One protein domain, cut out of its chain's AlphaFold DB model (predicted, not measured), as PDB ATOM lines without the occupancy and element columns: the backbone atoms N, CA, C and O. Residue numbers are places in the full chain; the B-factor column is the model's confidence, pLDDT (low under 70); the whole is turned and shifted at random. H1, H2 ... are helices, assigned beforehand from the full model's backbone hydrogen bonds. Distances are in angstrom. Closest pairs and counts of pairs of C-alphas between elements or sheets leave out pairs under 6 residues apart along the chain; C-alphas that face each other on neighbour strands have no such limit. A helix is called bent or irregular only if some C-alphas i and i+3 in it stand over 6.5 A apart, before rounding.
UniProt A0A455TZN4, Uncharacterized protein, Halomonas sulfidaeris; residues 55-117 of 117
ATOM      1  N   TRP A  55       4.356 -46.904  -0.516       91.38
ATOM      2  CA  TRP A  55       3.488 -45.739  -0.387       91.38
ATOM      3  C   TRP A  55       2.104 -46.022  -0.978       91.38
ATOM      4  O   TRP A  55       1.753 -45.458  -2.018       91.38
ATOM      5  N   PRO A  56       1.303 -46.898  -0.346       94.62
ATOM      6  CA  PRO A  56      -0.060 -47.144  -0.798       94.62
ATOM      7  C   PRO A  56      -0.850 -45.837  -0.747       94.62
ATOM      8  O   PRO A  56      -0.792 -45.126   0.255       94.62
ATOM      9  N   ALA A  57      -1.542 -45.501  -1.834       93.38
ATOM     10  CA  ALA A  57      -2.328 -44.277  -1.939       93.38
ATOM     11  C   ALA A  57      -3.683 -44.409  -1.228       93.38
ATOM     12  O   ALA A  57      -4.234 -45.504  -1.123       93.38
ATOM     13  N   GLY A  58      -4.243 -43.274  -0.805       95.25
ATOM     14  CA  GLY A  58      -5.586 -43.187  -0.230       95.25
ATOM     15  C   GLY A  58      -5.609 -42.783   1.243       95.25
ATOM     16  O   GLY A  58      -4.587 -42.774   1.933       95.25
ATOM     17  N   GLU A  59      -6.804 -42.427   1.710       96.44
ATOM     18  CA  GLU A  59      -7.047 -41.956   3.079       96.44
ATOM     19  C   GLU A  59      -6.809 -43.067   4.114       96.44
ATOM     20  O   GLU A  59      -6.160 -42.824   5.132       96.44
ATOM     21  N   ASP A  60      -7.239 -44.298   3.820       96.94
ATOM     22  CA  ASP A  60      -7.073 -45.455   4.712       96.94
ATOM     23  C   ASP A  60      -5.593 -45.745   4.992       96.94
ATOM     24  O   ASP A  60      -5.172 -45.861   6.142       96.94
ATOM     25  N   ALA A  61      -4.765 -45.759   3.943       97.06
ATOM     26  CA  ALA A  61      -3.323 -45.944   4.067       97.06
ATOM     27  C   ALA A  61      -2.660 -44.842   4.913       97.06
ATOM     28  O   ALA A  61      -1.759 -45.111   5.715       97.06
ATOM     29  N   ALA A  62      -3.109 -43.594   4.756       97.56
ATOM     30  CA  ALA A  62      -2.623 -42.473   5.550       97.56
ATOM     31  C   ALA A  62      -2.996 -42.628   7.036       97.56
ATOM     32  O   ALA A  62      -2.150 -42.428   7.914       97.56
ATOM     33  N   ALA A  63      -4.245 -43.012   7.316       97.06
ATOM     34  CA  ALA A  63      -4.748 -43.243   8.666       97.06
ATOM     35  C   ALA A  63      -4.014 -44.403   9.359       97.06
ATOM     36  O   ALA A  63      -3.565 -44.255  10.501       97.06
ATOM     37  N   ASP A  64      -3.798 -45.514   8.654       97.00
ATOM     38  CA  ASP A  64      -3.050 -46.670   9.157       97.00
ATOM     39  C   ASP A  64      -1.601 -46.314   9.501       97.00
ATOM     40  O   ASP A  64      -1.081 -46.709  10.551       97.00
ATOM     41  N   ASN A  65      -0.937 -45.529   8.649       96.62
ATOM     42  CA  ASN A  65       0.422 -45.061   8.905       96.62
ATOM     43  C   ASN A  65       0.498 -44.171  10.151       96.62
ATOM     44  O   ASN A  65       1.415 -44.337  10.966       96.62
ATOM     45  N   LEU A  66      -0.473 -43.271  10.339       97.75
ATOM     46  CA  LEU A  66      -0.577 -42.441  11.539       97.75
ATOM     47  C   LEU A  66      -0.782 -43.302  12.790       97.75
ATOM     48  O   LEU A  66      -0.015 -43.173  13.747       97.75
ATOM     49  N   ALA A  67      -1.754 -44.215  12.771       97.12
ATOM     50  CA  ALA A  67      -2.051 -45.096  13.897       97.12
ATOM     51  C   ALA A  67      -0.839 -45.963  14.278       97.12
ATOM     52  O   ALA A  67      -0.453 -46.046  15.447       97.12
ATOM     53  N   ARG A  68      -0.165 -46.562  13.288       95.81
ATOM     54  CA  ARG A  68       1.071 -47.331  13.506       95.81
ATOM     55  C   ARG A  68       2.196 -46.471  14.064       95.81
ATOM     56  O   ARG A  68       2.929 -46.927  14.944       95.81
ATOM     57  N   PHE A  69       2.372 -45.257  13.545       97.19
ATOM     58  CA  PHE A  69       3.374 -44.339  14.068       97.19
ATOM     59  C   PHE A  69       3.119 -44.048  15.546       97.19
ATOM     60  O   PHE A  69       4.022 -44.268  16.349       97.19
ATOM     61  N   LEU A  70       1.909 -43.640  15.919       96.44
ATOM     62  CA  LEU A  70       1.575 -43.306  17.304       96.44
ATOM     63  C   LEU A  70       1.756 -44.503  18.243       96.44
ATOM     64  O   LEU A  70       2.447 -44.394  19.257       96.44
ATOM     65  N   ARG A  71       1.253 -45.677  17.844       94.75
ATOM     66  CA  ARG A  71       1.314 -46.902  18.650       94.75
ATOM     67  C   ARG A  71       2.739 -47.375  18.945       94.75
ATOM     68  O   ARG A  71       3.023 -47.805  20.069       94.75
ATOM     69  N   PHE A  72       3.621 -47.342  17.944       94.00
ATOM     70  CA  PHE A  72       4.919 -48.027  18.012       94.00
ATOM     71  C   PHE A  72       6.135 -47.097  18.053       94.00
ATOM     72  O   PHE A  72       7.166 -47.478  18.601       94.00
ATOM     73  N   ARG A  73       6.049 -45.900  17.466       95.00
ATOM     74  CA  ARG A  73       7.212 -45.033  17.206       95.00
ATOM     75  C   ARG A  73       7.112 -43.663  17.864       95.00
ATOM     76  O   ARG A  73       8.136 -43.107  18.247       95.00
ATOM     77  N   GLY A  74       5.900 -43.139  18.047       93.69
ATOM     78  CA  GLY A  74       5.646 -41.782  18.533       93.69
ATOM     79  C   GLY A  74       6.349 -41.477  19.854       93.69
ATOM     80  O   GLY A  74       7.025 -40.456  19.967       93.69
ATOM     81  N   ARG A  75       6.307 -42.412  20.815       93.56
ATOM     82  CA  ARG A  75       6.990 -42.275  22.118       93.56
ATOM     83  C   ARG A  75       8.513 -42.157  22.016       93.56
ATOM     84  O   ARG A  75       9.131 -41.559  22.888       93.56
ATOM     85  N   HIS A  76       9.115 -42.706  20.964       94.94
ATOM     86  CA  HIS A  76      10.562 -42.687  20.736       94.94
ATOM     87  C   HIS A  76      10.983 -41.654  19.683       94.94
ATOM     88  O   HIS A  76      12.162 -41.573  19.339       94.94
ATOM     89  N   TYR A  77      10.042 -40.851  19.171       95.44
ATOM     90  CA  TYR A  77      10.279 -39.934  18.056       95.44
ATOM     91  C   TYR A  77      11.445 -38.977  18.321       95.44
ATOM     92  O   TYR A  77      12.299 -38.786  17.456       95.44
ATOM     93  N   LYS A  78      11.516 -38.411  19.534       96.25
ATOM     94  CA  LYS A  78      12.573 -37.469  19.927       96.25
ATOM     95  C   LYS A  78      13.975 -38.064  19.767       96.25
ATOM     96  O   LYS A  78      14.867 -37.355  19.316       96.25
ATOM     97  N   ASP A  79      14.138 -39.339  20.103       96.69
ATOM     98  CA  ASP A  79      15.446 -39.995  20.157       96.69
ATOM     99  C   ASP A  79      15.801 -40.701  18.838       96.69
ATOM    100  O   ASP A  79      16.972 -40.945  18.558       96.69
ATOM    101  N   GLN A  80      14.799 -41.044  18.019       97.00
ATOM    102  CA  GLN A  80      14.984 -41.876  16.824       97.00
ATOM    103  C   GLN A  80      14.868 -41.127  15.494       97.00
ATOM    104  O   GLN A  80      15.335 -41.648  14.483       97.00
ATOM    105  N   ARG A  81      14.266 -39.929  15.454       96.62
ATOM    106  CA  ARG A  81      14.032 -39.194  14.193       96.62
ATOM    107  C   ARG A  81      15.311 -38.876  13.407       96.62
ATOM    108  O   ARG A  81      15.253 -38.771  12.189       96.62
ATOM    109  N   ASP A  82      16.436 -38.737  14.108       97.12
ATOM    110  CA  ASP A  82      17.724 -38.322  13.545       97.12
ATOM    111  C   ASP A  82      18.623 -39.529  13.187       97.12
ATOM    112  O   ASP A  82      19.779 -39.352  12.811       97.12
ATOM    113  N   LEU A  83      18.111 -40.766  13.298       96.50
ATOM    114  CA  LEU A  83      18.839 -42.006  13.004       96.50
ATOM    115  C   LEU A  83      18.366 -42.615  11.668       96.50
ATOM    116  O   LEU A  83      17.380 -43.347  11.664       96.50
ATOM    117  N   PRO A  84      19.082 -42.435  10.537       93.56
ATOM    118  CA  PRO A  84      18.593 -42.845   9.210       93.56
ATOM    119  C   PRO A  84      18.346 -44.350   9.048       93.56
ATOM    120  O   PRO A  84      17.496 -44.771   8.271       93.56
ATOM    121  N   LYS A  85      19.087 -45.180   9.793       95.69
ATOM    122  CA  LYS A  85      18.919 -46.643   9.797       95.69
ATOM    123  C   LYS A  85      17.672 -47.111  10.559       95.69
ATOM    124  O   LYS A  85      17.351 -48.295  10.531       95.69
ATOM    125  N   VAL A  86      17.017 -46.210  11.290       94.31
ATOM    126  CA  VAL A  86      15.816 -46.480  12.077       94.31
ATOM    127  C   VAL A  86      14.647 -45.791  11.392       94.31
ATOM    128  O   VAL A  86      14.703 -44.606  11.078       94.31
ATOM    129  N   ARG A  87      13.536 -46.506  11.207       92.44
ATOM    130  CA  ARG A  87      12.284 -45.887  10.758       92.44
ATOM    131  C   ARG A  87      11.638 -45.101  11.902       92.44
ATOM    132  O   ARG A  87      10.609 -45.522  12.412       92.44
ATOM    133  N   GLY A  88      12.254 -43.997  12.321       95.06
ATOM    134  CA  GLY A  88      11.854 -43.211  13.494       95.06
ATOM    135  C   GLY A  88      10.782 -42.147  13.241       95.06
ATOM    136  O   GLY A  88      10.274 -41.575  14.198       95.06
ATOM    137  N   THR A  89      10.426 -41.861  11.985       96.38
ATOM    138  CA  THR A  89       9.455 -40.814  11.615       96.38
ATOM    139  C   THR A  89       8.072 -41.392  11.298       96.38
ATOM    140  O   THR A  89       7.896 -42.607  11.234       96.38
ATOM    141  N   SER A  90       7.064 -40.529  11.126       96.12
ATOM    142  CA  SER A  90       5.696 -40.958  10.805       96.12
ATOM    143  C   SER A  90       5.504 -41.403   9.365       96.12
ATOM    144  O   SER A  90       4.523 -42.080   9.083       96.12
ATOM    145  N   GLU A  91       6.413 -41.009   8.467       95.25
ATOM    146  CA  GLU A  91       6.288 -41.244   7.025       95.25
ATOM    147  C   GLU A  91       5.019 -40.583   6.420       95.25
ATOM    148  O   GLU A  91       4.642 -40.854   5.294       95.25
ATOM    149  N   LEU A  92       4.365 -39.638   7.110       97.00
ATOM    150  CA  LEU A  92       3.102 -39.037   6.641       97.00
ATOM    151  C   LEU A  92       3.247 -37.901   5.613       97.00
ATOM    152  O   LEU A  92       2.239 -37.378   5.139       97.00
ATOM    153  N   SER A  93       4.465 -37.484   5.263       95.94
ATOM    154  CA  SER A  93       4.686 -36.324   4.387       95.94
ATOM    155  C   SER A  93       4.000 -36.394   3.012       95.94
ATOM    156  O   SER A  93       3.383 -35.388   2.656       95.94
ATOM    157  N   PRO A  94       4.031 -37.505   2.238       94.69
ATOM    158  CA  PRO A  94       3.340 -37.542   0.945       94.69
ATOM    159  C   PRO A  94       1.815 -37.469   1.106       94.69
ATOM    160  O   PRO A  94       1.145 -36.779   0.345       94.69
ATOM    161  N   TYR A  95       1.274 -38.098   2.149       97.25
ATOM    162  CA  TYR A  95      -0.158 -38.091   2.448       97.25
ATOM    163  C   TYR A  95      -0.666 -36.701   2.839       97.25
ATOM    164  O   TYR A  95      -1.728 -36.280   2.386       97.25
ATOM    165  N   LEU A  96       0.115 -35.970   3.641       97.81
ATOM    166  CA  LEU A  96      -0.177 -34.581   4.004       97.81
ATOM    167  C   LEU A  96      -0.091 -33.651   2.788       97.81
ATOM    168  O   LEU A  96      -0.944 -32.784   2.628       97.81
ATOM    169  N   ALA A  97       0.919 -33.832   1.932       96.50
ATOM    170  CA  ALA A  97       1.110 -33.009   0.738       96.50
ATOM    171  C   ALA A  97      -0.023 -33.183  -0.286       96.50
ATOM    172  O   ALA A  97      -0.424 -32.212  -0.920       96.50
ATOM    173  N   LEU A  98      -0.554 -34.403  -0.417       95.25
ATOM    174  CA  LEU A  98      -1.653 -34.730  -1.330       95.25
ATOM    175  C   LEU A  98      -3.045 -34.558  -0.701       95.25
ATOM    176  O   LEU A  98      -4.046 -34.791  -1.369       95.25
ATOM    177  N   GLY A  99      -3.127 -34.166   0.574       96.50
ATOM    178  CA  GLY A  99      -4.399 -33.959   1.268       96.50
ATOM    179  C   GLY A  99      -5.168 -35.240   1.608       96.50
ATOM    180  O   GLY A  99      -6.330 -35.148   1.983       96.50
ATOM    181  N   MET A 100      -4.528 -36.412   1.529       97.31
ATOM    182  CA  MET A 100      -5.122 -37.705   1.920       97.31
ATOM    183  C   MET A 100      -5.351 -37.804   3.434       97.31
ATOM    184  O   MET A 100      -6.143 -38.610   3.906       97.31
ATOM    185  N   ILE A 101      -4.638 -36.989   4.212       97.56
ATOM    186  CA  ILE A 101      -4.891 -36.785   5.634       97.56
ATOM    187  C   ILE A 101      -4.651 -35.320   5.978       97.56
ATOM    188  O   ILE A 101      -3.710 -34.689   5.496       97.56
ATOM    189  N   SER A 102      -5.506 -34.755   6.823       96.56
ATOM    190  CA  SER A 102      -5.392 -33.370   7.272       96.56
ATOM    191  C   SER A 102      -4.537 -33.242   8.533       96.56
ATOM    192  O   SER A 102      -4.507 -34.117   9.399       96.56
ATOM    193  N   HIS A 103      -3.912 -32.076   8.714       95.12
ATOM    194  CA  HIS A 103      -3.178 -31.768   9.945       95.12
ATOM    195  C   HIS A 103      -4.066 -31.842  11.204       95.12
ATOM    196  O   HIS A 103      -3.566 -32.147  12.286       95.12
ATOM    197  N   ARG A 104      -5.379 -31.584  11.078       95.38
ATOM    198  CA  ARG A 104      -6.339 -31.690  12.188       95.38
ATOM    199  C   ARG A 104      -6.539 -33.141  12.614       95.38
ATOM    200  O   ARG A 104      -6.564 -33.396  13.811       95.38
ATOM    201  N   GLN A 105      -6.604 -34.082  11.668       95.88
ATOM    202  CA  GLN A 105      -6.685 -35.516  11.981       95.88
ATOM    203  C   GLN A 105      -5.430 -35.974  12.724       95.88
ATOM    204  O   GLN A 105      -5.537 -36.617  13.765       95.88
ATOM    205  N   CYS A 106      -4.248 -35.564  12.253       96.44
ATOM    206  CA  CYS A 106      -2.989 -35.853  12.938       96.44
ATOM    207  C   CYS A 106      -2.972 -35.307  14.371       96.44
ATOM    208  O   CYS A 106      -2.596 -36.024  15.296       96.44
ATOM    209  N   LEU A 107      -3.386 -34.051  14.565       93.62
ATOM    210  CA  LEU A 107      -3.382 -33.423  15.883       93.62
ATOM    211  C   LEU A 107      -4.361 -34.102  16.847       93.62
ATOM    212  O   LEU A 107      -3.972 -34.424  17.964       93.62
ATOM    213  N   GLN A 108      -5.595 -34.366  16.410       92.81
ATOM    214  CA  GLN A 108      -6.599 -35.057  17.226       92.81
ATOM    215  C   GLN A 108      -6.134 -36.457  17.635       92.81
ATOM    216  O   GLN A 108      -6.270 -36.829  18.796       92.81
ATOM    217  N   ALA A 109      -5.515 -37.210  16.720       94.31
ATOM    218  CA  ALA A 109      -4.973 -38.529  17.035       94.31
ATOM    219  C   ALA A 109      -3.838 -38.460  18.073       94.31
ATOM    220  O   ALA A 109      -3.817 -39.244  19.018       94.31
ATOM    221  N   VAL A 110      -2.921 -37.493  17.943       93.31
ATOM    222  CA  VAL A 110      -1.848 -37.271  18.931       93.31
ATOM    223  C   VAL A 110      -2.421 -36.876  20.294       93.31
ATOM    224  O   VAL A 110      -1.966 -37.380  21.317       93.31
ATOM    225  N   MET A 111      -3.414 -35.984  20.323       89.12
ATOM    226  CA  MET A 111      -4.071 -35.553  21.561       89.12
ATOM    227  C   MET A 111      -4.792 -36.715  22.250       89.12
ATOM    228  O   MET A 111      -4.689 -36.852  23.467       89.12
ATOM    229  N   ALA A 112      -5.471 -37.573  21.485       89.50
ATOM    230  CA  ALA A 112      -6.134 -38.764  22.007       89.50
ATOM    231  C   ALA A 112      -5.138 -39.763  22.623       89.50
ATOM    232  O   ALA A 112      -5.384 -40.277  23.710       89.50
ATOM    233  N   GLU A 113      -3.991 -39.991  21.976       88.12
ATOM    234  CA  GLU A 113      -2.935 -40.888  22.479       88.12
ATOM    235  C   GLU A 113      -2.203 -40.332  23.710       88.12
ATOM    236  O   GLU A 113      -1.785 -41.092  24.581       88.12
ATOM    237  N   ASN A 114      -2.064 -39.006  23.814       84.12
ATOM    238  CA  ASN A 114      -1.376 -38.349  24.930       84.12
ATOM    239  C   ASN A 114      -2.292 -38.018  26.125       84.12
ATOM    240  O   ASN A 114      -1.801 -37.518  27.134       84.12
ATOM    241  N   GLY A 115      -3.597 -38.300  26.038       73.56
ATOM    242  CA  GLY A 115      -4.554 -38.059  27.125       73.56
ATOM    243  C   GLY A 115      -5.090 -36.623  27.232       73.56
ATOM    244  O   GLY A 115      -5.612 -36.266  28.286       73.56
ATOM    245  N   GLY A 116      -5.002 -35.814  26.170       65.19
ATOM    246  CA  GLY A 116      -5.521 -34.436  26.118       65.19
ATOM    247  C   GLY A 116      -4.461 -33.355  25.857       65.19
ATOM    248  O   GLY A 116      -3.337 -33.667  25.463       65.19
ATOM    249  N   ILE A 117      -4.857 -32.079  26.020       50.50
ATOM    250  CA  ILE A 117      -3.944 -30.911  26.084       50.50
ATOM    251  C   ILE A 117      -3.306 -30.856  27.468       50.50
ATOM    252  O   ILE A 117      -4.071 -30.985  28.449       50.50
TER     253      ILE A 117
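This is residues 55 to 117 of the 117 residues of an uncharacterized protein of Halomonas sulfidaeris (UniProt A0A455TZN4). Two longer helices, H1 and H4, run side by side and the same way, and between them along the chain the backbone makes a wide detour: from the end of H1 through the short H2, round a loop of residues 81 to 92, and back to the small H3 near the first half of H1. The outline is flat, spanning 30 by 28 by 15 A. The printed part has 63 residues with four named helices, in the order H1, H2, H3, H4, and no named strand; the class is all helix. The whole is compact, with a radius of gyration of the C-alphas of 11.7 A.

H1, residues 59 to 72, begins at C-alpha 59 at (-7.047, -41.956, 3.079) and is 20.1 A long. H2 is residues 74 to 80; it is irregular, with C-alphas 75 and 78 7.7 A apart. H3 is residues 93 to 97. H4, residues 103 to 114, is 16.5 A long and ends at C-alpha 114 at (-1.376, -38.349, 24.930).

H1 touches H4 with residues 66 to 70 alone, at a shallow tilt of 29 degrees, the same way; the closest C-alphas, of Leu 70 and Val 110, are 7.1 A apart. H1 and H2 meet only through their link. H3 is close to H1 but not clearly touching, the closest C-alphas being those of Ala 62 and Tyr 95, 5.9 A apart. H3 and H4 are also close but not clearly touching, with C-alphas 96 and 103 the closest at 7.2 A. H2 is apart from H3 and from H4. In H1, H3 and H4 every O i to N i+4 pair is within hydrogen-bond range; in H2 1 of 3 is, beside 3 of 4 O i to N i+3 pairs.

The C-alphas farthest apart, of Lys 85 and Ile 117, are 32.2 A apart. The printed part has no cut and ends at the chain's last residue. The link from H2 to H3, 12 residues, is long; those from H1 to H2 and from H3 to H4 are tight. The mean pLDDT of the printed part is 93.6, and residues 116 to 117 are under 70.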